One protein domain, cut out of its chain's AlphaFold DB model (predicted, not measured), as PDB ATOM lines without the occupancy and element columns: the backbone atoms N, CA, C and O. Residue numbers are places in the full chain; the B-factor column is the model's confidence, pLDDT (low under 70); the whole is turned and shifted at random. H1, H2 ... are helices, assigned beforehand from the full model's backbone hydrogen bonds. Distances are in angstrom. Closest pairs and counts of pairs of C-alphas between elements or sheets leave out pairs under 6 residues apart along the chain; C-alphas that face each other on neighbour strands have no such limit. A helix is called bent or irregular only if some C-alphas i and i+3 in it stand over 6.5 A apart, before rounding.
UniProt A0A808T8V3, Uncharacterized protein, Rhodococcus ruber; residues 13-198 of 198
ATOM      1  N   GLU A  13      10.670 -93.194  90.746       80.81
ATOM      2  CA  GLU A  13      11.490 -92.431  89.813       80.81
ATOM      3  C   GLU A  13      10.627 -91.589  88.862       80.81
ATOM      4  O   GLU A  13      10.861 -90.389  88.727       80.81
ATOM      5  N   LYS A  14       9.594 -92.180  88.248       82.12
ATOM      6  CA  LYS A  14       8.693 -91.470  87.325       82.12
ATOM      7  C   LYS A  14       7.925 -90.360  88.039       82.12
ATOM      8  O   LYS A  14       7.786 -89.273  87.487       82.12
ATOM      9  N   ALA A  15       7.473 -90.608  89.268       83.38
ATOM     10  CA  ALA A  15       6.827 -89.582  90.084       83.38
ATOM     11  C   ALA A  15       7.784 -88.410  90.377       83.38
ATOM     12  O   ALA A  15       7.421 -87.254  90.165       83.38
ATOM     13  N   CYS A  16       9.028 -88.694  90.776       85.31
ATOM     14  CA  CYS A  16      10.043 -87.662  91.001       85.31
ATOM     15  C   CYS A  16      10.392 -86.882  89.726       85.31
ATOM     16  O   CYS A  16      10.539 -85.664  89.785       85.31
ATOM     17  N   VAL A  17      10.483 -87.545  88.568       87.00
ATOM     18  CA  VAL A  17      10.707 -86.886  87.269       87.00
ATOM     19  C   VAL A  17       9.588 -85.894  86.956       87.00
ATOM     20  O   VAL A  17       9.869 -84.764  86.564       87.00
ATOM     21  N   VAL A  18       8.329 -86.283  87.179       88.81
ATOM     22  CA  VAL A  18       7.173 -85.394  86.994       88.81
ATOM     23  C   VAL A  18       7.242 -84.198  87.945       88.81
ATOM     24  O   VAL A  18       7.087 -83.065  87.498       88.81
ATOM     25  N   VAL A  19       7.534 -84.423  89.231       89.06
ATOM     26  CA  VAL A  19       7.670 -83.341  90.224       89.06
ATOM     27  C   VAL A  19       8.768 -82.356  89.821       89.06
ATOM     28  O   VAL A  19       8.537 -81.148  89.820       89.06
ATOM     29  N   VAL A  20       9.940 -82.854  89.417       89.44
ATOM     30  CA  VAL A  20      11.054 -82.010  88.961       89.44
ATOM     31  C   VAL A  20      10.688 -81.249  87.681       89.44
ATOM     32  O   VAL A  20      11.023 -80.074  87.559       89.44
ATOM     33  N   ALA A  21       9.935 -81.858  86.762       90.38
ATOM     34  CA  ALA A  21       9.449 -81.196  85.550       90.38
ATOM     35  C   ALA A  21       8.384 -80.112  85.820       90.38
ATOM     36  O   ALA A  21       8.223 -79.200  85.009       90.38
ATOM     37  N   CYS A  22       7.680 -80.171  86.955       91.88
ATOM     38  CA  CYS A  22       6.753 -79.118  87.379       91.88
ATOM     39  C   CYS A  22       7.471 -77.871  87.922       91.88
ATOM     40  O   CYS A  22       6.912 -76.779  87.850       91.88
ATOM     41  N   ILE A  23       8.697 -77.997  88.445       92.56
ATOM     42  CA  ILE A  23       9.442 -76.868  89.031       92.56
ATOM     43  C   ILE A  23       9.622 -75.713  88.024       92.56
ATOM     44  O   ILE A  23       9.259 -74.588  88.374       92.56
ATOM     45  N   PRO A  24      10.085 -75.939  86.774       90.81
ATOM     46  CA  PRO A  24      10.161 -74.883  85.765       90.81
ATOM     47  C   PRO A  24       8.813 -74.213  85.483       90.81
ATOM     48  O   PRO A  24       8.760 -72.996  85.339       90.81
ATOM     49  N   VAL A  25       7.716 -74.978  85.453       92.88
ATOM     50  CA  VAL A  25       6.362 -74.443  85.221       92.88
ATOM     51  C   VAL A  25       5.975 -73.464  86.326       92.88
ATOM     52  O   VAL A  25       5.548 -72.342  86.047       92.88
ATOM     53  N   LEU A  26       6.171 -73.868  87.583       92.88
ATOM     54  CA  LEU A  26       5.897 -73.017  88.738       92.88
ATOM     55  C   LEU A  26       6.822 -71.794  88.757       92.88
ATOM     56  O   LEU A  26       6.362 -70.692  89.046       92.88
ATOM     57  N   ALA A  27       8.097 -71.962  88.399       92.56
ATOM     58  CA  ALA A  27       9.057 -70.866  88.319       92.56
ATOM     59  C   ALA A  27       8.671 -69.839  87.240       92.56
ATOM     60  O   ALA A  27       8.759 -68.641  87.496       92.56
ATOM     61  N   MET A  28       8.176 -70.272  86.073       92.06
ATOM     62  CA  MET A  28       7.664 -69.359  85.041       92.06
ATOM     63  C   MET A  28       6.462 -68.554  85.537       92.06
ATOM     64  O   MET A  28       6.431 -67.334  85.375       92.06
ATOM     65  N   GLY A  29       5.501 -69.219  86.185       90.62
ATOM     66  CA  GLY A  29       4.376 -68.545  86.833       90.62
ATOM     67  C   GLY A  29       4.836 -67.545  87.894       90.62
ATOM     68  O   GLY A  29       4.304 -66.438  87.976       90.62
ATOM     69  N   ALA A  30       5.869 -67.898  88.661       91.06
ATOM     70  CA  ALA A  30       6.408 -67.047  89.708       91.06
ATOM     71  C   ALA A  30       7.123 -65.803  89.159       91.06
ATOM     72  O   ALA A  30       6.825 -64.693  89.592       91.06
ATOM     73  N   VAL A  31       7.997 -65.959  88.159       90.69
ATOM     74  CA  VAL A  31       8.661 -64.834  87.472       90.69
ATOM     75  C   VAL A  31       7.626 -63.882  86.879       90.69
ATOM     76  O   VAL A  31       7.695 -62.671  87.088       90.69
ATOM     77  N   ALA A  32       6.628 -64.432  86.188       88.56
ATOM     78  CA  ALA A  32       5.551 -63.648  85.607       88.56
ATOM     79  C   ALA A  32       4.738 -62.911  86.690       88.56
ATOM     80  O   ALA A  32       4.446 -61.728  86.538       88.56
ATOM     81  N   GLY A  33       4.450 -63.571  87.816       85.81
ATOM     82  CA  GLY A  33       3.743 -62.986  88.957       85.81
ATOM     83  C   GLY A  33       4.519 -61.905  89.716       85.81
ATOM     84  O   GLY A  33       3.895 -60.993  90.264       85.81
ATOM     85  N   ILE A  34       5.856 -61.979  89.732       86.62
ATOM     86  CA  ILE A  34       6.723 -60.915  90.261       86.62
ATOM     87  C   ILE A  34       6.653 -59.683  89.367       86.62
ATOM     88  O   ILE A  34       6.637 -58.583  89.894       86.62
ATOM     89  N   LEU A  35       6.586 -59.840  88.045       86.12
ATOM     90  CA  LEU A  35       6.418 -58.703  87.136       86.12
ATOM     91  C   LEU A  35       5.021 -58.094  87.273       86.12
ATOM     92  O   LEU A  35       4.877 -56.890  87.465       86.12
ATOM     93  N   TRP A  36       3.982 -58.928  87.194       83.69
ATOM     94  CA  TRP A  36       2.601 -58.484  87.327       83.69
ATOM     95  C   TRP A  36       1.697 -59.646  87.745       83.69
ATOM     96  O   TRP A  36       1.715 -60.715  87.139       83.69
ATOM     97  N   ARG A  37       0.838 -59.450  88.751       81.12
ATOM     98  CA  ARG A  37      -0.044 -60.524  89.255       81.12
ATOM     99  C   ARG A  37      -0.874 -61.218  88.154       81.12
ATOM    100  O   ARG A  37      -0.898 -62.446  88.156       81.12
ATOM    101  N   PRO A  38      -1.507 -60.507  87.198       83.38
ATOM    102  CA  PRO A  38      -2.236 -61.142  86.095       83.38
ATOM    103  C   PRO A  38      -1.348 -61.981  85.166       83.38
ATOM    104  O   PRO A  38      -1.791 -63.014  84.663       83.38
ATOM    105  N   LEU A  39      -0.080 -61.592  84.977       86.75
ATOM    106  CA  LEU A  39       0.874 -62.357  84.166       86.75
ATOM    107  C   LEU A  39       1.173 -63.731  84.771       86.75
ATOM    108  O   LEU A  39       1.539 -64.628  84.019       86.75
ATOM    109  N   ALA A  40       0.971 -63.946  86.076       86.62
ATOM    110  CA  ALA A  40       1.174 -65.255  86.702       86.62
ATOM    111  C   ALA A  40       0.344 -66.358  86.025       86.62
ATOM    112  O   ALA A  40       0.855 -67.446  85.766       86.62
ATOM    113  N   VAL A  41      -0.919 -66.066  85.681       91.06
ATOM    114  CA  VAL A  41      -1.805 -67.020  84.994       91.06
ATOM    115  C   VAL A  41      -1.272 -67.329  83.599       91.06
ATOM    116  O   VAL A  41      -1.188 -68.492  83.213       91.06
ATOM    117  N   ILE A  42      -0.846 -66.300  82.867       92.81
ATOM    118  CA  ILE A  42      -0.270 -66.447  81.525       92.81
ATOM    119  C   ILE A  42       1.026 -67.267  81.593       92.81
ATOM    120  O   ILE A  42       1.205 -68.198  80.811       92.81
ATOM    121  N   GLY A  43       1.891 -66.987  82.569       91.25
ATOM    122  CA  GLY A  43       3.129 -67.725  82.810       91.25
ATOM    123  C   GLY A  43       2.887 -69.194  83.159       91.25
ATOM    124  O   GLY A  43       3.592 -70.060  82.645       91.25
ATOM    125  N   LEU A  44       1.862 -69.496  83.963       92.12
ATOM    126  CA  LEU A  44       1.471 -70.873  84.277       92.12
ATOM    127  C   LEU A  44       0.900 -71.606  83.062       92.12
ATOM    128  O   LEU A  44       1.282 -72.748  82.823       92.12
ATOM    129  N   LEU A  45       0.026 -70.968  82.279       94.12
ATOM    130  CA  LEU A  45      -0.518 -71.558  81.051       94.12
ATOM    131  C   LEU A  45       0.592 -71.845  80.037       94.12
ATOM    132  O   LEU A  45       0.635 -72.922  79.442       94.12
ATOM    133  N   TRP A  46       1.526 -70.908  79.886       93.25
ATOM    134  CA  TRP A  46       2.682 -71.073  79.016       93.25
ATOM    135  C   TRP A  46       3.630 -72.169  79.514       93.25
ATOM    136  O   TRP A  46       4.058 -73.027  78.743       93.25
ATOM    137  N   GLY A  47       3.911 -72.206  80.818       90.56
ATOM    138  CA  GLY A  47       4.685 -73.281  81.431       90.56
ATOM    139  C   GLY A  47       4.008 -74.647  81.262       90.56
ATOM    140  O   GLY A  47       4.675 -75.621  80.922       90.56
ATOM    141  N   ALA A  48       2.685 -74.721  81.418       93.31
ATOM    142  CA  ALA A  48       1.907 -75.940  81.203       93.31
ATOM    143  C   ALA A  48       1.956 -76.399  79.737       93.31
ATOM    144  O   ALA A  48       2.114 -77.591  79.473       93.31
ATOM    145  N   TYR A  49       1.904 -75.466  78.784       95.06
ATOM    146  CA  TYR A  49       2.122 -75.759  77.365       95.06
ATOM    147  C   TYR A  49       3.519 -76.360  77.115       95.06
ATOM    148  O   TYR A  49       3.654 -77.354  76.397       95.06
ATOM    149  N   LEU A  50       4.551 -75.829  77.780       93.25
ATOM    150  CA  LEU A  50       5.935 -76.316  77.698       93.25
ATOM    151  C   LEU A  50       6.231 -77.551  78.564       93.25
ATOM    152  O   LEU A  50       7.326 -78.111  78.466       93.25
ATOM    153  N   PHE A  51       5.279 -78.030  79.370       91.94
ATOM    154  CA  PHE A  51       5.500 -79.128  80.315       91.94
ATOM    155  C   PHE A  51       6.056 -80.385  79.640       91.94
ATOM    156  O   PHE A  51       6.967 -81.023  80.163       91.94
ATOM    157  N   ARG A  52       5.560 -80.729  78.443       91.81
ATOM    158  CA  ARG A  52       6.067 -81.885  77.681       91.81
ATOM    159  C   ARG A  52       7.550 -81.751  77.347       91.81
ATOM    160  O   ARG A  52       8.260 -82.753  77.367       91.81
ATOM    161  N   THR A  53       8.006 -80.541  77.045       91.62
ATOM    162  CA  THR A  53       9.415 -80.250  76.773       91.62
ATOM    163  C   THR A  53      10.230 -80.400  78.050       91.62
ATOM    164  O   THR A  53      11.170 -81.187  78.064       91.62
ATOM    165  N   PHE A  54       9.819 -79.765  79.154       88.38
ATOM    166  CA  PHE A  54      10.517 -79.897  80.441       88.38
ATOM    167  C   PHE A  54      10.603 -81.349  80.913       88.38
ATOM    168  O   PHE A  54      11.660 -81.807  81.332       88.38
ATOM    169  N   HIS A  55       9.516 -82.104  80.779       91.12
ATOM    170  CA  HIS A  55       9.488 -83.518  81.131       91.12
ATOM    171  C   HIS A  55      10.476 -84.343  80.292       91.12
ATOM    172  O   HIS A  55      11.195 -85.174  80.843       91.12
ATOM    173  N   ARG A  56      10.556 -84.097  78.975       89.00
ATOM    174  CA  ARG A  56      11.531 -84.762  78.091       89.00
ATOM    175  C   ARG A  56      12.972 -84.415  78.459       89.00
ATOM    176  O   ARG A  56      13.803 -85.316  78.487       89.00
ATOM    177  N   GLU A  57      13.256 -83.158  78.789       87.81
ATOM    178  CA  GLU A  57      14.597 -82.727  79.212       87.81
ATOM    179  C   GLU A  57      15.019 -83.385  80.531       87.81
ATOM    180  O   GLU A  57      16.122 -83.920  80.635       87.81
ATOM    181  N   VAL A  58      14.125 -83.441  81.526       86.50
ATOM    182  CA  VAL A  58      14.404 -84.128  82.799       86.50
ATOM    183  C   VAL A  58      14.622 -85.627  82.569       86.50
ATOM    184  O   VAL A  58      15.552 -86.205  83.131       86.50
ATOM    185  N   GLN A  59      13.822 -86.261  81.705       87.88
ATOM    186  CA  GLN A  59      14.025 -87.662  81.322       87.88
ATOM    187  C   GLN A  59      15.365 -87.886  80.612       87.88
ATOM    188  O   GLN A  59      16.054 -88.857  80.920       87.88
ATOM    189  N   SER A  60      15.745 -86.992  79.698       84.56
ATOM    190  CA  SER A  60      17.031 -87.031  78.999       84.56
ATOM    191  C   SER A  60      18.196 -86.909  79.983       84.56
ATOM    192  O   SER A  60      19.090 -87.756  79.993       84.56
ATOM    193  N   ALA A  61      18.137 -85.941  80.903       81.56
ATOM    194  CA  ALA A  61      19.143 -85.765  81.948       81.56
ATOM    195  C   ALA A  61      19.267 -87.013  82.840       81.56
ATOM    196  O   ALA A  61      20.377 -87.460  83.138       81.56
ATOM    197  N   VAL A  62      18.143 -87.628  83.222       84.38
ATOM    198  CA  VAL A  62      18.139 -88.898  83.965       84.38
ATOM    199  C   VAL A  62      18.744 -90.036  83.136       84.38
ATOM    200  O   VAL A  62      19.533 -90.814  83.671       84.38
ATOM    201  N   ALA A  63      18.442 -90.127  81.839       83.19
ATOM    202  CA  ALA A  63      18.989 -91.152  80.948       83.19
ATOM    203  C   ALA A  63      20.511 -91.014  80.764       83.19
ATOM    204  O   ALA A  63      21.237 -91.997  80.923       83.19
ATOM    205  N   VAL A  64      21.021 -89.798  80.544       78.56
ATOM    206  CA  VAL A  64      22.469 -89.506  80.523       78.56
ATOM    207  C   VAL A  64      23.110 -89.910  81.855       78.56
ATOM    208  O   VAL A  64      24.169 -90.537  81.890       78.56
ATOM    209  N   MET A  65      22.421 -89.646  82.967       75.62
ATOM    210  CA  MET A  65      22.841 -90.057  84.306       75.62
ATOM    211  C   MET A  65      22.695 -91.555  84.583       75.62
ATOM    212  O   MET A  65      23.173 -91.989  85.634       75.62
ATOM    213  N   LYS A  66      22.136 -92.359  83.664       78.06
ATOM    214  CA  LYS A  66      22.113 -93.839  83.670       78.06
ATOM    215  C   LYS A  66      23.164 -94.481  82.748       78.06
ATOM    216  O   LYS A  66      23.607 -95.581  83.054       78.06
ATOM    217  N   CYS A  67      23.664 -93.776  81.731       69.88
ATOM    218  CA  CYS A  67      24.730 -94.272  80.849       69.88
ATOM    219  C   CYS A  67      26.100 -94.386  81.552       69.88
ATOM    220  O   CYS A  67      26.531 -93.471  82.264       69.88
ATOM    221  N   ASP A  68      26.794 -95.512  81.362       59.31
ATOM    222  CA  ASP A  68      28.036 -95.871  82.066       59.31
ATOM    223  C   ASP A  68      29.230 -96.003  81.117       59.31
ATOM    224  O   ASP A  68      29.810 -97.067  80.938       59.31
ATOM    225  N   VAL A  69      29.578 -94.906  80.448       61.56
ATOM    226  CA  VAL A  69      30.761 -94.875  79.583       61.56
ATOM    227  C   VAL A  69      31.691 -93.786  80.097       61.56
ATOM    228  O   VAL A  69      31.269 -92.637  80.223       61.56
ATOM    229  N   GLU A  70      32.959 -94.124  80.361       62.22
ATOM    230  CA  GLU A  70      34.037 -93.177  80.728       62.22
ATOM    231  C   GLU A  70      34.066 -91.954  79.787       62.22
ATOM    232  O   GLU A  70      34.303 -90.825  80.217       62.22
ATOM    233  N   ARG A  71      33.684 -92.154  78.517       63.91
ATOM    234  CA  ARG A  71      33.509 -91.112  77.494       63.91
ATOM    235  C   ARG A  71      32.523 -89.997  77.883       63.91
ATOM    236  O   ARG A  71      32.723 -88.860  77.476       63.91
ATOM    237  N   PHE A  72      31.496 -90.290  78.683       63.19
ATOM    238  CA  PHE A  72      30.459 -89.329  79.092       63.19
ATOM    239  C   PHE A  72      30.721 -88.693  80.466       63.19
ATOM    240  O   PHE A  72      29.894 -87.934  80.970       63.19
ATOM    241  N   ARG A  73      31.865 -88.965  81.110       65.75
ATOM    242  CA  ARG A  73      32.146 -88.503  82.483       65.75
ATOM    243  C   ARG A  73      32.228 -86.975  82.611       65.75
ATOM    244  O   ARG A  73      31.787 -86.429  83.624       65.75
ATOM    245  N   GLY A  74      32.765 -86.294  81.594       68.88
ATOM    246  CA  GLY A  74      32.819 -84.827  81.526       68.88
ATOM    247  C   GLY A  74      31.440 -84.201  81.306       68.88
ATOM    248  O   GLY A  74      31.021 -83.334  82.070       68.88
ATOM    249  N   GLU A  75      30.697 -84.725  80.332       70.69
ATOM    250  CA  GLU A  75      29.332 -84.299  80.005       70.69
ATOM    251  C   GLU A  75      28.383 -84.486  81.200       70.69
ATOM    252  O   GLU A  75      27.648 -83.575  81.574       70.69
ATOM    253  N   ARG A  76      28.511 -85.606  81.920       70.75
ATOM    254  CA  ARG A  76      27.765 -85.897  83.152       70.75
ATOM    255  C   ARG A  76      27.978 -84.849  84.248       70.75
ATOM    256  O   ARG A  76      27.018 -84.438  84.897       70.75
ATOM    257  N   ARG A  77      29.224 -84.416  84.482       77.06
ATOM    258  CA  ARG A  77      29.522 -83.361  85.471       77.06
ATOM    259  C   ARG A  77      28.914 -82.023  85.051       77.06
ATOM    260  O   ARG A  77      28.361 -81.336  85.907       77.06
ATOM    261  N   GLY A  78      28.977 -81.700  83.758       80.56
ATOM    262  CA  GLY A  78      28.340 -80.511  83.190       80.56
ATOM    263  C   GLY A  78      26.828 -80.498  83.416       80.56
ATOM    264  O   GLY A  78      26.306 -79.525  83.954       80.56
ATOM    265  N   TYR A  79      26.140 -81.602  83.111       76.38
ATOM    266  CA  TYR A  79      24.692 -81.729  83.327       76.38
ATOM    267  C   TYR A  79      24.293 -81.609  84.799       76.38
ATOM    268  O   TYR A  79      23.337 -80.906  85.116       76.38
ATOM    269  N   VAL A  80      25.024 -82.254  85.713       80.00
ATOM    270  CA  VAL A  80      24.740 -82.135  87.153       80.00
ATOM    271  C   VAL A  80      24.883 -80.685  87.606       80.00
ATOM    272  O   VAL A  80      23.974 -80.162  88.246       80.00
ATOM    273  N   LEU A  81      25.984 -80.023  87.249       84.38
ATOM    274  CA  LEU A  81      26.205 -78.625  87.612       84.38
ATOM    275  C   LEU A  81      25.103 -77.718  87.043       84.38
ATOM    276  O   LEU A  81      24.574 -76.875  87.764       84.38
ATOM    277  N   LEU A  82      24.719 -77.929  85.783       84.38
ATOM    278  CA  LEU A  82      23.656 -77.175  85.124       84.38
ATOM    279  C   LEU A  82      22.314 -77.327  85.854       84.38
ATOM    280  O   LEU A  82      21.657 -76.326  86.129       84.38
ATOM    281  N   VAL A  83      21.926 -78.557  86.211       85.06
ATOM    282  CA  VAL A  83      20.680 -78.819  86.955       85.06
ATOM    283  C   VAL A  83      20.694 -78.115  88.311       85.06
ATOM    284  O   VAL A  83      19.693 -77.511  88.687       85.06
ATOM    285  N   TRP A  84      21.822 -78.138  89.024       85.44
ATOM    286  CA  TRP A  84      21.967 -77.424  90.294       85.44
ATOM    287  C   TRP A  84      21.817 -75.911  90.129       85.44
ATOM    288  O   TRP A  84      21.051 -75.293  90.866       85.44
ATOM    289  N   ILE A  85      22.501 -75.318  89.147       89.25
ATOM    290  CA  ILE A  85      22.419 -73.877  88.871       89.25
ATOM    291  C   ILE A  85      20.983 -73.482  88.517       89.25
ATOM    292  O   ILE A  85      20.464 -72.516  89.073       89.25
ATOM    293  N   LEU A  86      20.321 -74.240  87.639       89.31
ATOM    294  CA  LEU A  86      18.936 -73.977  87.250       89.31
ATOM    295  C   LEU A  86      17.976 -74.118  88.432       89.31
ATOM    296  O   LEU A  86      17.112 -73.265  88.610       89.31
ATOM    297  N   ALA A  87      18.141 -75.144  89.266       88.88
ATOM    298  CA  ALA A  87      17.297 -75.334  90.439       88.88
ATOM    299  C   ALA A  87      17.460 -74.188  91.453       88.88
ATOM    300  O   ALA A  87      16.467 -73.683  91.974       88.88
ATOM    301  N   VAL A  88      18.692 -73.724  91.687       90.75
ATOM    302  CA  VAL A  88      18.956 -72.551  92.539       90.75
ATOM    303  C   VAL A  88      18.364 -71.285  91.917       90.75
ATOM    304  O   VAL A  88      17.713 -70.508  92.606       90.75
ATOM    305  N   ALA A  89      18.526 -71.080  90.610       92.75
ATOM    306  CA  ALA A  89      17.950 -69.925  89.928       92.75
ATOM    307  C   ALA A  89      16.413 -69.915  90.010       92.75
ATOM    308  O   ALA A  89      15.817 -68.861  90.216       92.75
ATOM    309  N   MET A  90      15.772 -71.082  89.898       92.56
ATOM    310  CA  MET A  90      14.318 -71.238  89.998       92.56
ATOM    311  C   MET A  90      13.791 -71.100  91.432       92.56
ATOM    312  O   MET A  90      12.630 -70.726  91.609       92.56
ATOM    313  N   SER A  91      14.605 -71.357  92.462       92.88
ATOM    314  CA  SER A  91      14.161 -71.213  93.855       92.88
ATOM    315  C   SER A  91      13.932 -69.753  94.254       92.88
ATOM    316  O   SER A  91      13.053 -69.478  95.071       92.88
ATOM    317  N   ILE A  92      14.665 -68.813  93.651       93.25
ATOM    318  CA  ILE A  92      14.565 -67.371  93.927       93.25
ATOM    319  C   ILE A  92      13.166 -66.814  93.598       93.25
ATOM    320  O   ILE A  92      12.506 -66.306  94.502       93.25
ATOM    321  N   PRO A  93      12.638 -66.923  92.365       92.31
ATOM    322  CA  PRO A  93      11.308 -66.396  92.078       92.31
ATOM    323  C   PRO A  93      10.212 -67.136  92.860       92.31
ATOM    324  O   PRO A  93       9.236 -66.517  93.285       92.31
ATOM    325  N   LEU A  94      10.373 -68.440  93.115       92.69
ATOM    326  CA  LEU A  94       9.415 -69.222  93.905       92.69
ATOM    327  C   LEU A  94       9.332 -68.745  95.361       92.69
ATOM    328  O   LEU A  94       8.237 -68.560  95.889       92.69
ATOM    329  N   THR A  95      10.479 -68.502  95.995       92.06
ATOM    330  CA  THR A  95      10.539 -67.926  97.348       92.06
ATOM    331  C   THR A  95       9.981 -66.506  97.374       92.06
ATOM    332  O   THR A  95       9.191 -66.179  98.256       92.06
ATOM    333  N   GLN A  96      10.306 -65.674  96.384       91.88
ATOM    334  CA  GLN A  96       9.763 -64.317  96.284       91.88
ATOM    335  C   GLN A  96       8.234 -64.292  96.188       91.88
ATOM    336  O   GLN A  96       7.590 -63.499  96.873       91.88
ATOM    337  N   VAL A  97       7.629 -65.169  95.381       91.00
ATOM    338  CA  VAL A  97       6.164 -65.242  95.282       91.00
ATOM    339  C   VAL A  97       5.533 -65.797  96.555       91.00
ATOM    340  O   VAL A  97       4.495 -65.287  96.975       91.00
ATOM    341  N   PHE A  98       6.169 -66.776  97.202       90.44
ATOM    342  CA  PHE A  98       5.706 -67.287  98.493       90.44
ATOM    343  C   PHE A  98       5.624 -66.171  99.548       90.44
ATOM    344  O   PHE A  98       4.617 -66.046 100.239       90.44
ATOM    345  N   PHE A  99       6.639 -65.306  99.604       89.69
ATOM    346  CA  PHE A  99       6.701 -64.162 100.517       89.69
ATOM    347  C   PHE A  99       6.130 -62.864  99.925       89.69
ATOM    348  O   PHE A  99       6.398 -61.781 100.442       89.69
ATOM    349  N   ALA A 100       5.333 -62.910  98.851       88.81
ATOM    350  CA  ALA A 100       4.949 -61.702  98.114       88.81
ATOM    351  C   ALA A 100       4.215 -60.651  98.964       88.81
ATOM    352  O   ALA A 100       4.320 -59.456  98.686       88.81
ATOM    353  N   ASN A 101       3.447 -61.072  99.969       86.81
ATOM    354  CA  ASN A 101       2.766 -60.146 100.875       86.81
ATOM    355  C   ASN A 101       3.735 -59.537 101.896       86.81
ATOM    356  O   ASN A 101       3.669 -58.335 102.139       86.81
ATOM    357  N   ASP A 102       4.680 -60.323 102.409       85.88
ATOM    358  CA  ASP A 102       5.702 -59.846 103.346       85.88
ATOM    359  C   ASP A 102       6.684 -58.891 102.666       85.88
ATOM    360  O   ASP A 102       7.014 -57.837 103.207       85.88
ATOM    361  N   LEU A 103       7.086 -59.207 101.431       88.56
ATOM    362  CA  LEU A 103       7.872 -58.319 100.574       88.56
ATOM    363  C   LEU A 103       7.156 -56.984 100.349       88.56
ATOM    364  O   LEU A 103       7.787 -55.931 100.451       88.56
ATOM    365  N   ARG A 104       5.836 -57.005 100.102       87.00
ATOM    366  CA  ARG A 104       5.048 -55.771  99.937       87.00
ATOM    367  C   ARG A 104       4.997 -54.976 101.230       87.00
ATOM    368  O   ARG A 104       5.233 -53.774 101.203       87.00
ATOM    369  N   ALA A 105       4.742 -55.637 102.357       84.44
ATOM    370  CA  ALA A 105       4.696 -54.989 103.662       84.44
ATOM    371  C   ALA A 105       6.035 -54.321 104.024       84.44
ATOM    372  O   ALA A 105       6.047 -53.211 104.552       84.44
ATOM    373  N   MET A 106       7.164 -54.952 103.687       82.75
ATOM    374  CA  MET A 106       8.495 -54.379 103.904       82.75
ATOM    375  C   MET A 106       8.803 -53.172 103.010       82.75
ATOM    376  O   MET A 106       9.537 -52.282 103.438       82.75
ATOM    377  N   ALA A 107       8.295 -53.152 101.776       84.56
ATOM    378  CA  ALA A 107       8.519 -52.064 100.822       84.56
ATOM    379  C   ALA A 107       7.524 -50.899 100.982       84.56
ATOM    380  O   ALA A 107       7.839 -49.771 100.601       84.56
ATOM    381  N   ALA A 108       6.351 -51.149 101.576       84.25
ATOM    382  CA  ALA A 108       5.255 -50.187 101.692       84.25
ATOM    383  C   ALA A 108       5.654 -48.815 102.274       84.25
ATOM    384  O   ALA A 108       5.232 -47.814 101.704       84.25
ATOM    385  N   PRO A 109       6.493 -48.702 103.328       79.81
ATOM    386  CA  PRO A 109       6.902 -47.393 103.845       79.81
ATOM    387  C   PRO A 109       7.723 -46.581 102.838       79.81
ATOM    388  O   PRO A 109       7.584 -45.365 102.765       79.81
ATOM    389  N   THR A 110       8.583 -47.248 102.060       81.19
ATOM    390  CA  THR A 110       9.380 -46.586 101.020       81.19
ATOM    391  C   THR A 110       8.502 -46.181  99.842       81.19
ATOM    392  O   THR A 110       8.654 -45.075  99.340       81.19
ATOM    393  N   ILE A 111       7.564 -47.038  99.434       85.06
ATOM    394  CA  ILE A 111       6.592 -46.729  98.377       85.06
ATOM    395  C   ILE A 111       5.728 -45.524  98.775       85.06
ATOM    396  O   ILE A 111       5.676 -44.546  98.037       85.06
ATOM    397  N   ALA A 112       5.153 -45.535  99.979       83.31
ATOM    398  CA  ALA A 112       4.321 -44.442 100.481       83.31
ATOM    399  C   ALA A 112       5.089 -43.115 100.602       83.31
ATOM    400  O   ALA A 112       4.525 -42.055 100.346       83.31
ATOM    401  N   ALA A 113       6.377 -43.150 100.967       78.88
ATOM    402  CA  ALA A 113       7.206 -41.945 101.023       78.88
ATOM    403  C   ALA A 113       7.407 -41.313  99.635       78.88
ATOM    404  O   ALA A 113       7.361 -40.086  99.517       78.88
ATOM    405  N   VAL A 114       7.585 -42.148  98.601       82.81
ATOM    406  CA  VAL A 114       7.700 -41.716  97.199       82.81
ATOM    407  C   VAL A 114       6.375 -41.163  96.683       82.81
ATOM    408  O   VAL A 114       6.361 -40.089  96.094       82.81
ATOM    409  N   GLU A 115       5.261 -41.850  96.944       83.00
ATOM    410  CA  GLU A 115       3.922 -41.406  96.523       83.00
ATOM    411  C   GLU A 115       3.488 -40.100  97.203       83.00
ATOM    412  O   GLU A 115       2.801 -39.283  96.594       83.00
ATOM    413  N   ALA A 116       3.904 -39.879  98.452       81.12
ATOM    414  CA  ALA A 116       3.635 -38.648  99.191       81.12
ATOM    415  C   ALA A 116       4.596 -37.490  98.847       81.12
ATOM    416  O   ALA A 116       4.478 -36.422  99.446       81.12
ATOM    417  N   ASP A 117       5.560 -37.701  97.941       74.75
ATOM    418  CA  ASP A 117       6.642 -36.760  97.602       74.75
ATOM    419  C   ASP A 117       7.384 -36.214  98.840       74.75
ATOM    420  O   ASP A 117       7.769 -35.048  98.943       74.75
ATOM    421  N   THR A 118       7.572 -37.077  99.843       66.12
ATOM    422  CA  THR A 118       8.256 -36.709 101.086       66.12
ATOM    423  C   THR A 118       9.670 -37.280 101.113       66.12
ATOM    424  O   THR A 118       9.890 -38.477 100.967       66.12
ATOM    425  N   SER A 119      10.664 -36.428 101.381       54.78
ATOM    426  CA  SER A 119      12.061 -36.858 101.575       54.78
ATOM    427  C   SER A 119      12.301 -37.556 102.918       54.78
ATOM    428  O   SER A 119      13.352 -38.160 103.141       54.78
ATOM    429  N   LYS A 120      11.329 -37.484 103.834       51.56
ATOM    430  CA  LYS A 120      11.368 -38.177 105.119       51.56
ATOM    431  C   LYS A 120      10.945 -39.623 104.906       51.56
ATOM    432  O   LYS A 120       9.794 -39.977 105.145       51.56
ATOM    433  N   MET A 121      11.895 -40.467 104.501       51.69
ATOM    434  CA  MET A 121      11.724 -41.907 104.663       51.69
ATOM    435  C   MET A 121      11.310 -42.164 106.111       51.69
ATOM    436  O   MET A 121      12.016 -41.758 107.038       51.69
ATOM    437  N   ALA A 122      10.187 -42.845 106.316       49.75
ATOM    438  CA  ALA A 122       9.935 -43.485 107.592       49.75
ATOM    439  C   ALA A 122      11.039 -44.541 107.776       49.75
ATOM    440  O   ALA A 122      10.932 -45.677 107.324       49.75
ATOM    441  N   THR A 123      12.150 -44.137 108.395       46.94
ATOM    442  CA  THR A 123      13.303 -44.981 108.739       46.94
ATOM    443  C   THR A 123      12.906 -46.147 109.642       46.94
ATOM    444  O   THR A 123      13.625 -47.139 109.733       46.94
ATOM    445  N   ALA A 124      11.731 -46.065 110.264       47.31
ATOM    446  CA  ALA A 124      11.074 -47.177 110.913       47.31
ATOM    447  C   ALA A 124      10.233 -47.956 109.891       47.31
ATOM    448  O   ALA A 124       9.034 -47.722 109.744       47.31
ATOM    449  N   ILE A 125      10.854 -48.928 109.219       53.12
ATOM    450  CA  ILE A 125      10.087 -50.047 108.661       53.12
ATOM    451  C   ILE A 125       9.346 -50.664 109.854       53.12
ATOM    452  O   ILE A 125      10.010 -51.017 110.838       53.12
ATOM    453  N   PRO A 126       8.002 -50.730 109.841       52.06
ATOM    454  CA  PRO A 126       7.253 -51.258 110.968       52.06
ATOM    455  C   PRO A 126       7.776 -52.658 111.295       52.06
ATOM    456  O   PRO A 126       8.094 -53.428 110.386       52.06
ATOM    457  N   LYS A 127       7.921 -52.972 112.592       52.00
ATOM    458  CA  LYS A 127       8.335 -54.310 113.035       52.00
ATOM    459  C   LYS A 127       7.403 -55.324 112.375       52.00
ATOM    460  O   LYS A 127       6.211 -55.344 112.669       52.00
ATOM    461  N   ALA A 128       7.943 -56.121 111.460       54.62
ATOM    462  CA  ALA A 128       7.194 -57.197 110.842       54.62
ATOM    463  C   ALA A 128       7.021 -58.329 111.865       54.62
ATOM    464  O   ALA A 128       7.735 -58.391 112.869       54.62
ATOM    465  N   ILE A 129       6.127 -59.274 111.569       54.09
ATOM    466  CA  ILE A 129       5.963 -60.528 112.331       54.09
ATOM    467  C   ILE A 129       7.317 -61.254 112.493       54.09
ATOM    468  O   ILE A 129       7.563 -61.945 113.477       54.09
ATOM    469  N   TYR A 130       8.227 -61.021 111.547       52.75
ATOM    470  CA  TYR A 130       9.555 -61.614 111.455       52.75
ATOM    471  C   TYR A 130      10.660 -60.848 112.214       52.75
ATOM    472  O   TYR A 130      11.798 -61.318 112.267       52.75
ATOM    473  N   GLY A 131      10.346 -59.713 112.849       58.00
ATOM    474  CA  GLY A 131      11.290 -58.890 113.611       58.00
ATOM    475  C   GLY A 131      11.572 -57.524 112.975       58.00
ATOM    476  O   GLY A 131      10.847 -57.057 112.094       58.00
ATOM    477  N   ALA A 132      12.617 -56.843 113.455       63.38
ATOM    478  CA  ALA A 132      13.064 -55.588 112.856       63.38
ATOM    479  C   ALA A 132      13.663 -55.869 111.472       63.38
ATOM    480  O   ALA A 132      14.587 -56.674 111.351       63.38
ATOM    481  N   ALA A 133      13.141 -55.216 110.432       63.38
ATOM    482  CA  ALA A 133      13.696 -55.379 109.100       63.38
ATOM    483  C   ALA A 133      15.098 -54.754 109.029       63.38
ATOM    484  O   ALA A 133      15.275 -53.622 109.488       63.38
ATOM    485  N   PRO A 134      16.097 -55.449 108.455       70.31
ATOM    486  CA  PRO A 134      17.433 -54.898 108.324       70.31
ATOM    487  C   PRO A 134      17.396 -53.693 107.381       70.31
ATOM    488  O   PRO A 134      16.661 -53.665 106.388       70.31
ATOM    489  N   SER A 135      18.203 -52.681 107.693       71.50
ATOM    490  CA  SER A 135      18.333 -51.468 106.878       71.50
ATOM    491  C   SER A 135      19.097 -51.710 105.569       71.50
ATOM    492  O   SER A 135      18.989 -50.912 104.637       71.50
ATOM    493  N   SER A 136      19.827 -52.825 105.478       76.69
ATOM    494  CA  SER A 136      20.629 -53.228 104.324       76.69
ATOM    495  C   SER A 136      20.121 -54.547 103.724       76.69
ATOM    496  O   SER A 136      19.776 -55.457 104.479       76.69
ATOM    497  N   PRO A 137      20.106 -54.710 102.388       84.44
ATOM    498  CA  PRO A 137      20.405 -53.706 101.353       84.44
ATOM    499  C   PRO A 137      19.350 -52.588 101.270       84.44
ATOM    500  O   PRO A 137      18.181 -52.836 101.531       84.44
ATOM    501  N   SER A 138      19.736 -51.353 100.925       83.50
ATOM    502  CA  SER A 138      18.836 -50.178 100.873       83.50
ATOM    503  C   SER A 138      17.829 -50.233  99.714       83.50
ATOM    504  O   SER A 138      18.193 -50.655  98.625       83.50
ATOM    505  N   TYR A 139      16.601 -49.734  99.913       87.38
ATOM    506  CA  TYR A 139      15.592 -49.581  98.847       87.38
ATOM    507  C   TYR A 139      15.780 -48.332  97.968       87.38
ATOM    508  O   TYR A 139      15.057 -48.172  96.987       87.38
ATOM    509  N   SER A 140      16.748 -47.463  98.278       85.38
ATOM    510  CA  SER A 140      16.990 -46.209  97.543       85.38
ATOM    511  C   SER A 140      17.141 -46.376  96.015       85.38
ATOM    512  O   SER A 140      16.555 -45.579  95.283       85.38
ATOM    513  N   PRO A 141      17.816 -47.418  95.480       87.12
ATOM    514  CA  PRO A 141      17.864 -47.628  94.032       87.12
ATOM    515  C   PRO A 141      16.479 -47.864  93.414       87.12
ATOM    516  O   PRO A 141      16.198 -47.364  92.327       87.12
ATOM    517  N   CYS A 142      15.599 -48.591  94.111       89.19
ATOM    518  CA  CYS A 142      14.241 -48.867  93.639       89.19
ATOM    519  C   CYS A 142      13.347 -47.632  93.728       89.19
ATOM    520  O   CYS A 142      12.512 -47.429  92.854       89.19
ATOM    521  N   GLU A 143      13.551 -46.787  94.738       86.19
ATOM    522  CA  GLU A 143      12.894 -45.483  94.832       86.19
ATOM    523  C   GLU A 143      13.228 -44.604  93.627       86.19
ATOM    524  O   GLU A 143      12.317 -44.028  93.036       86.19
ATOM    525  N   THR A 144      14.503 -44.519  93.234       86.56
ATOM    526  CA  THR A 144      14.898 -43.737  92.057       86.56
ATOM    527  C   THR A 144      14.139 -44.219  90.826       86.56
ATOM    528  O   THR A 144      13.551 -43.411  90.119       86.56
ATOM    529  N   VAL A 145      14.075 -45.537  90.606       87.31
ATOM    530  CA  VAL A 145      13.295 -46.116  89.501       87.31
ATOM    531  C   VAL A 145      11.807 -45.781  89.636       87.31
ATOM    532  O   VAL A 145      11.185 -45.397  88.648       87.31
ATOM    533  N   HIS A 146      11.237 -45.877  90.837       90.06
ATOM    534  CA  HIS A 146       9.824 -45.597  91.083       90.06
ATOM    535  C   HIS A 146       9.467 -44.137  90.772       90.06
ATOM    536  O   HIS A 146       8.497 -43.895  90.061       90.06
ATOM    537  N   ARG A 147      10.298 -43.172  91.183       86.19
ATOM    538  CA  ARG A 147      10.085 -41.740  90.900       86.19
ATOM    539  C   ARG A 147       9.991 -41.416  89.404       86.19
ATOM    540  O   ARG A 147       9.336 -40.449  89.039       86.19
ATOM    541  N   PHE A 148      10.637 -42.209  88.544       87.75
ATOM    542  CA  PHE A 148      10.609 -42.025  87.086       87.75
ATOM    543  C   PHE A 148       9.655 -42.979  86.353       87.75
ATOM    544  O   PHE A 148       9.538 -42.898  85.131       87.75
ATOM    545  N   THR A 149       9.010 -43.912  87.058       89.56
ATOM    546  CA  THR A 149       8.169 -44.952  86.445       89.56
ATOM    547  C   THR A 149       6.865 -45.152  87.230       89.56
ATOM    548  O   THR A 149       6.191 -44.184  87.563       89.56
ATOM    549  N   THR A 150       6.460 -46.400  87.475       86.25
ATOM    550  CA  THR A 150       5.253 -46.773  88.226       86.25
ATOM    551  C   THR A 150       5.598 -47.870  89.228       86.25
ATOM    552  O   THR A 150       6.566 -48.608  89.014       86.25
ATOM    553  N   ASP A 151       4.778 -48.045  90.269       83.06
ATOM    554  CA  ASP A 151       4.951 -49.117  91.262       83.06
ATOM    555  C   ASP A 151       5.090 -50.492  90.593       83.06
ATOM    556  O   ASP A 151       6.000 -51.255  90.897       83.06
ATOM    557  N   SER A 152       4.279 -50.774  89.566       83.62
ATOM    558  CA  SER A 152       4.346 -52.047  88.832       83.62
ATOM    559  C   SER A 152       5.702 -52.287  88.151       83.62
ATOM    560  O   SER A 152       6.153 -53.427  88.076       83.62
ATOM    561  N   VAL A 153       6.370 -51.232  87.678       85.62
ATOM    562  CA  VAL A 153       7.687 -51.325  87.021       85.62
ATOM    563  C   VAL A 153       8.823 -51.373  88.045       85.62
ATOM    564  O   VAL A 153       9.812 -52.075  87.834       85.62
ATOM    565  N   ALA A 154       8.687 -50.670  89.170       89.06
ATOM    566  CA  ALA A 154       9.679 -50.665  90.243       89.06
ATOM    567  C   ALA A 154       9.584 -51.906  91.157       89.06
ATOM    568  O   ALA A 154      10.564 -52.277  91.810       89.06
ATOM    569  N   TRP A 155       8.433 -52.581  91.188       89.94
ATOM    570  CA  TRP A 155       8.144 -53.710  92.074       89.94
ATOM    571  C   TRP A 155       9.152 -54.874  91.992       89.94
ATOM    572  O   TRP A 155       9.571 -55.351  93.050       89.94
ATOM    573  N   PRO A 156       9.641 -55.312  90.814       90.81
ATOM    574  CA  PRO A 156      10.690 -56.332  90.737       90.81
ATOM    575  C   PRO A 156      11.966 -55.954  91.506       90.81
ATOM    576  O   PRO A 156      12.578 -56.815  92.141       90.81
ATOM    577  N   CYS A 157      12.335 -54.668  91.515       92.31
ATOM    578  CA  CYS A 157      13.462 -54.163  92.301       92.31
ATOM    579  C   CYS A 157      13.174 -54.283  93.804       92.31
ATOM    580  O   CYS A 157      13.973 -54.867  94.542       92.31
ATOM    581  N   TYR A 158      12.007 -53.814  94.260       90.88
ATOM    582  CA  TYR A 158      11.600 -53.936  95.664       90.88
ATOM    583  C   TYR A 158      11.534 -55.402  96.117       90.88
ATOM    584  O   TYR A 158      12.052 -55.747  97.178       90.88
ATOM    585  N   SER A 159      10.989 -56.292  95.287       92.25
ATOM    586  CA  SER A 159      10.941 -57.735  95.541       92.25
ATOM    587  C   SER A 159      12.338 -58.355  95.662       92.25
ATOM    588  O   SER A 159      12.567 -59.211  96.521       92.25
ATOM    589  N   ALA A 160      13.299 -57.941  94.831       91.69
ATOM    590  CA  ALA A 160      14.677 -58.435  94.890       91.69
ATOM    591  C   ALA A 160      15.405 -57.975  96.160       91.69
ATOM    592  O   ALA A 160      16.019 -58.785  96.856       91.69
ATOM    593  N   ILE A 161      15.298 -56.691  96.507       91.44
ATOM    594  CA  ILE A 161      15.926 -56.149  97.718       91.44
ATOM    595  C   ILE A 161      15.271 -56.736  98.973       91.44
ATOM    596  O   ILE A 161      15.975 -57.157  99.891       91.44
ATOM    597  N   GLY A 162      13.942 -56.854  98.996       89.69
ATOM    598  CA  GLY A 162      13.216 -57.494 100.091       89.69
ATOM    599  C   GLY A 162      13.597 -58.966 100.267       89.69
ATOM    600  O   GLY A 162      13.804 -59.408 101.393       89.69
ATOM    601  N   TYR A 163      13.797 -59.708  99.172       91.44
ATOM    602  CA  TYR A 163      14.289 -61.089  99.214       91.44
ATOM    603  C   TYR A 163      15.662 -61.201  99.893       91.44
ATOM    604  O   TYR A 163      15.868 -62.062 100.748       91.44
ATOM    605  N   LEU A 164      16.591 -60.297  99.577       91.00
ATOM    606  CA  LEU A 164      17.906 -60.254 100.227       91.00
ATOM    607  C   LEU A 164      17.816 -59.881 101.714       91.00
ATOM    608  O   LEU A 164      18.620 -60.350 102.524       91.00
ATOM    609  N   ARG A 165      16.840 -59.050 102.093       87.69
ATOM    610  CA  ARG A 165      16.570 -58.723 103.500       87.69
ATOM    611  C   ARG A 165      15.976 -59.906 104.265       87.69
ATOM    612  O   ARG A 165      16.347 -60.096 105.419       87.69
ATOM    613  N   LEU A 166      15.126 -60.729 103.642       88.00
ATOM    614  CA  LEU A 166      14.564 -61.936 104.273       88.00
ATOM    615  C   LEU A 166      15.651 -62.915 104.726       88.00
ATOM    616  O   LEU A 166      15.546 -63.476 105.813       88.00
ATOM    617  N   TRP A 167      16.728 -63.075 103.951       87.12
ATOM    618  CA  TRP A 167      17.864 -63.928 104.330       87.12
ATOM    619  C   TRP A 167      18.592 -63.478 105.601       87.12
ATOM    620  O   TRP A 167      19.284 -64.277 106.226       87.12
ATOM    621  N   GLN A 168      18.428 -62.218 105.996       86.12
ATOM    622  CA  GLN A 168      19.006 -61.659 107.218       86.12
ATOM    623  C   GLN A 168      18.028 -61.702 108.406       86.12
ATOM    624  O   GLN A 168      18.413 -61.375 109.527       86.12
ATOM    625  N   MET A 169      16.770 -62.110 108.195       83.06
ATOM    626  CA  MET A 169      15.777 -62.264 109.260       83.06
ATOM    627  C   MET A 169      15.772 -63.702 109.777       83.06
ATOM    628  O   MET A 169      15.323 -64.615 109.087       83.06
ATOM    629  N   SER A 170      16.209 -63.909 111.021       78.31
ATOM    630  CA  SER A 170      16.314 -65.240 111.643       78.31
ATOM    631  C   SER A 170      15.028 -66.073 111.560       78.31
ATOM    632  O   SER A 170      15.075 -67.279 111.334       78.31
ATOM    633  N   SER A 171      13.877 -65.420 111.683       79.12
ATOM    634  CA  SER A 171      12.543 -66.026 111.632       79.12
ATOM    635  C   SER A 171      12.090 -66.443 110.223       79.12
ATOM    636  O   SER A 171      11.249 -67.330 110.100       79.12
ATOM    637  N   ALA A 172      12.650 -65.855 109.158       81.88
ATOM    638  CA  ALA A 172      12.321 -66.188 107.770       81.88
ATOM    639  C   ALA A 172      13.271 -67.240 107.166       81.88
ATOM    640  O   ALA A 172      12.880 -67.962 106.245       81.88
ATOM    641  N   ILE A 173      14.495 -67.375 107.701       85.81
ATOM    642  CA  ILE A 173      15.532 -68.286 107.182       85.81
ATOM    643  C   ILE A 173      15.032 -69.727 107.078       85.81
ATOM    644  O   ILE A 173      15.280 -70.374 106.066       85.81
ATOM    645  N   ALA A 174      14.313 -70.234 108.084       86.50
ATOM    646  CA  ALA A 174      13.837 -71.618 108.079       86.50
ATOM    647  C   ALA A 174      12.931 -71.904 106.870       86.50
ATOM    648  O   ALA A 174      13.151 -72.864 106.138       86.50
ATOM    649  N   MET A 175      11.964 -71.025 106.606       88.81
ATOM    650  CA  MET A 175      11.040 -71.165 105.478       88.81
ATOM    651  C   MET A 175      11.741 -70.954 104.129       88.81
ATOM    652  O   MET A 175      11.514 -71.716 103.189       88.81
ATOM    653  N   MET A 176      12.642 -69.970 104.041       88.75
ATOM    654  CA  MET A 176      13.469 -69.727 102.850       88.75
ATOM    655  C   MET A 176      14.341 -70.943 102.514       88.75
ATOM    656  O   MET A 176      14.410 -71.366 101.355       88.75
ATOM    657  N   ALA A 177      14.954 -71.547 103.535       89.19
ATOM    658  CA  ALA A 177      15.727 -72.771 103.414       89.19
ATOM    659  C   ALA A 177      14.839 -73.948 103.001       89.19
ATOM    660  O   ALA A 177      15.206 -74.658 102.072       89.19
ATOM    661  N   CYS A 178      13.659 -74.130 103.601       89.81
ATOM    662  CA  CYS A 178      12.729 -75.196 103.218       89.81
ATOM    663  C   CYS A 178      12.331 -75.113 101.741       89.81
ATOM    664  O   CYS A 178      12.444 -76.107 101.028       89.81
ATOM    665  N   ILE A 179      11.917 -73.942 101.251       88.56
ATOM    666  CA  ILE A 179      11.527 -73.777  99.842       88.56
ATOM    667  C   ILE A 179      12.732 -74.015  98.925       88.56
ATOM    668  O   ILE A 179      12.628 -74.755  97.948       88.56
ATOM    669  N   SER A 180      13.893 -73.454  99.269       88.00
ATOM    670  CA  SER A 180      15.124 -73.652  98.494       88.00
ATOM    671  C   SER A 180      15.534 -75.124  98.448       88.00
ATOM    672  O   SER A 180      15.871 -75.637  97.384       88.00
ATOM    673  N   LEU A 181      15.447 -75.830  99.576       88.38
ATOM    674  CA  LEU A 181      15.743 -77.256  99.681       88.38
ATOM    675  C   LEU A 181      14.713 -78.123  98.963       88.38
ATOM    676  O   LEU A 181      15.092 -79.157  98.436       88.38
ATOM    677  N   LEU A 182      13.441 -77.732  98.879       88.69
ATOM    678  CA  LEU A 182      12.478 -78.455  98.046       88.69
ATOM    679  C   LEU A 182      12.877 -78.324  96.571       88.69
ATOM    680  O   LEU A 182      13.049 -79.322  95.875       88.69
ATOM    681  N   VAL A 183      13.115 -77.100  96.107       89.44
ATOM    682  CA  VAL A 183      13.397 -76.829  94.691       89.44
ATOM    683  C   VAL A 183      14.747 -77.406  94.245       89.44
ATOM    684  O   VAL A 183      14.846 -77.935  93.140       89.44
ATOM    685  N   VAL A 184      15.773 -77.358  95.096       89.62
ATOM    686  CA  VAL A 184      17.131 -77.851  94.791       89.62
ATOM    687  C   VAL A 184      17.331 -79.304  95.219       89.62
ATOM    688  O   VAL A 184      18.009 -80.080  94.538       89.62
ATOM    689  N   GLY A 185      16.731 -79.702  96.335       87.31
ATOM    690  CA  GLY A 185      16.889 -81.025  96.925       87.31
ATOM    691  C   GLY A 185      16.168 -82.112  96.144       87.31
ATOM    692  O   GLY A 185      16.746 -83.181  95.985       87.31
ATOM    693  N   PHE A 186      14.978 -81.861  95.581       86.38
ATOM    694  CA  PHE A 186      14.287 -82.872  94.764       86.38
ATOM    695  C   PHE A 186      15.080 -83.280  93.509       86.38
ATOM    696  O   PHE A 186      15.324 -84.479  93.340       86.38
ATOM    697  N   PRO A 187      15.553 -82.345  92.657       85.62
ATOM    698  CA  PRO A 187      16.430 -82.683  91.535       85.62
ATOM    699  C   PRO A 187      17.701 -83.408  91.986       85.62
ATOM    700  O   PRO A 187      18.092 -84.418  91.400       85.62
ATOM    701  N   SER A 188      18.325 -82.939  93.068       85.88
ATOM    702  CA  SER A 188      19.553 -83.526  93.614       85.88
ATOM    703  C   SER A 188      19.354 -84.951  94.128       85.88
ATOM    704  O   SER A 188      20.166 -85.832  93.841       85.88
ATOM    705  N   ALA A 189      18.257 -85.201  94.843       85.44
ATOM    706  CA  ALA A 189      17.885 -86.515  95.349       85.44
ATOM    707  C   ALA A 189      17.570 -87.482  94.203       85.44
ATOM    708  O   ALA A 189      18.009 -88.629  94.244       85.44
ATOM    709  N   LEU A 190      16.882 -87.018  93.152       84.19
ATOM    710  CA  LEU A 190      16.632 -87.810  91.948       84.19
ATOM    711  C   LEU A 190      17.948 -88.218  91.268       84.19
ATOM    712  O   LEU A 190      18.167 -89.400  91.004       84.19
ATOM    713  N   LEU A 191      18.858 -87.263  91.048       81.31
ATOM    714  CA  LEU A 191      20.166 -87.525  90.438       81.31
ATOM    715  C   LEU A 191      21.024 -88.478  91.285       81.31
ATOM    716  O   LEU A 191      21.684 -89.368  90.742       81.31
ATOM    717  N   TRP A 192      21.010 -88.309  92.609       81.12
ATOM    718  CA  TRP A 192      21.710 -89.192  93.542       81.12
ATOM    719  C   TRP A 192      21.129 -90.605  93.524       81.12
ATOM    720  O   TRP A 192      21.872 -91.580  93.427       81.12
ATOM    721  N   HIS A 193      19.803 -90.729  93.570       81.06
ATOM    722  CA  HIS A 193      19.119 -92.017  93.591       81.06
ATOM    723  C   HIS A 193      19.382 -92.831  92.321       81.06
ATOM    724  O   HIS A 193      19.684 -94.022  92.397       81.06
ATOM    725  N   VAL A 194      19.352 -92.172  91.161       77.94
ATOM    726  CA  VAL A 194      19.681 -92.783  89.866       77.94
ATOM    727  C   VAL A 194      21.144 -93.238  89.815       77.94
ATOM    728  O   VAL A 194      21.454 -94.250  89.192       77.94
ATOM    729  N   ARG A 195      22.052 -92.527  90.496       71.12
ATOM    730  CA  ARG A 195      23.461 -92.923  90.607       71.12
ATOM    731  C   ARG A 195      23.677 -94.104  91.557       71.12
ATOM    732  O   ARG A 195      24.531 -94.922  91.256       71.12
ATOM    733  N   ALA A 196      22.956 -94.164  92.675       61.66
ATOM    734  CA  ALA A 196      23.146 -95.164  93.731       61.66
ATOM    735  C   ALA A 196      22.495 -96.530  93.439       61.66
ATOM    736  O   ALA A 196      22.820 -97.504  94.105       61.66
ATOM    737  N   ARG A 197      21.558 -96.608  92.480       58.78
ATOM    738  CA  ARG A 197      21.014 -97.883  91.968       58.78
ATOM    739  C   ARG A 197      21.878 -98.530  90.873       58.78
ATOM    740  O   ARG A 197      21.460 -99.536  90.307       58.78
ATOM    741  N   ARG A 198      23.024 -97.929  90.551       51.16
ATOM    742  CA  ARG A 198      24.105 -98.594  89.819       51.16
ATOM    743  C   ARG A 198      25.030 -99.268  90.818       51.16
ATOM    744  O   ARG A 198      25.547-100.343  90.468       51.16
TER     745      ARG A 198
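AT A GLANCE: This is residues 13 to 198 of the 198 residues of an uncharacterized protein of Rhodococcus ruber (UniProt A0A808T8V3). An elongated, loosely built model of helices has two parts: a long lobe of H1, bent H2, H3 and H7, and a smaller head of H4, H5 and H6 at one end. In the long lobe, H2a folds back along H1 as a hairpin, while H3 and H7 run side by side in opposite ways and cross H1 at steeper angles. The long unnamed stretch of residues 116 to 139 links H4 to H5. The printed part has 186 residues with seven named helices, H1 to H7 in order, and no named strand; its class is all helix. It is loose, with a radius of gyration of the C-alphas of 19.9 A, and spans 65 by 34 by 27 A.

HOW THE PARTS SIT: H1, residues 13 to 35, touches H2a, residues 39 to 49, with its residues 24 to 34 alone; they form a hairpin at a shallow tilt of 30 degrees, and the C-alphas of Gly 33 and Ala 40 are the closest, 4.1 A apart. H2b, residues 52 to 64, touches residues 17 to 24 of H1 alone, closest at the C-alphas of Ala 21 and His 55, 5.0 A. H3, residues 70 to 98, touches H1 with residues 90 to 97 alone, at a steep tilt of 47 degrees, closest at the C-alphas of Ala 30 and Pro 93, 5.5 A. H7, residues 170 to 196, touches H3 at a shallow tilt of 26 degrees, opposite ways, closest at the C-alphas of Ala 87 and Val 184, 5.0 A. H6, residues 151 to 166, is the hub and touches five helices, among them H4, residues 100 to 115, closest at the C-alphas of Leu 103 and Gly 162, 5.4 A. H5, residues 140 to 148, and H6 form a hairpin at a shallow tilt of 7 degrees, closest at the C-alphas of His 146 and Ala 154, 5.1 A. H6 and H7 only just touch, with 3 pairs of C-alphas within 8 A, and only at the corner by their link, closest at the C-alphas of Leu 166 and Ala 172, 5.9 A. H5 and H7 are apart. Every O i to N i+4 pair is within hydrogen-bond range in H2a and H2b; the counts are 17 of 19 in H1, 20 of 25 in H3, 10 of 12 in H4, 4 of 5 in H5, 10 of 12 in H6 and 20 of 23 in H7.

IN THESE COORDINATES: H1 begins at C-alpha 13 (11.490, -92.431, 89.813) and is 34.2 A long. H2 was assigned as one helix by its hydrogen bonds but is bent, with C-alphas 49 and 52 7.3 A apart. H3, 42.3 A long, ends at C-alpha 98 (5.706, -67.287, 98.493). H7, 35.5 A long, ends at C-alpha 196 (23.146, -95.164, 93.731) and has a kink of 41 degrees near residue 185.

THE WHOLE: The C-alphas of Val 69 and Thr 118 are the two farthest apart, at 66.0 A. The printed part has no cut, and the link from H4 to H5 is long, at 24 residues. Mean pLDDT of the printed part is 82.3, with residues 67 to 74, 118 to 133 and 196 to 198 under 70.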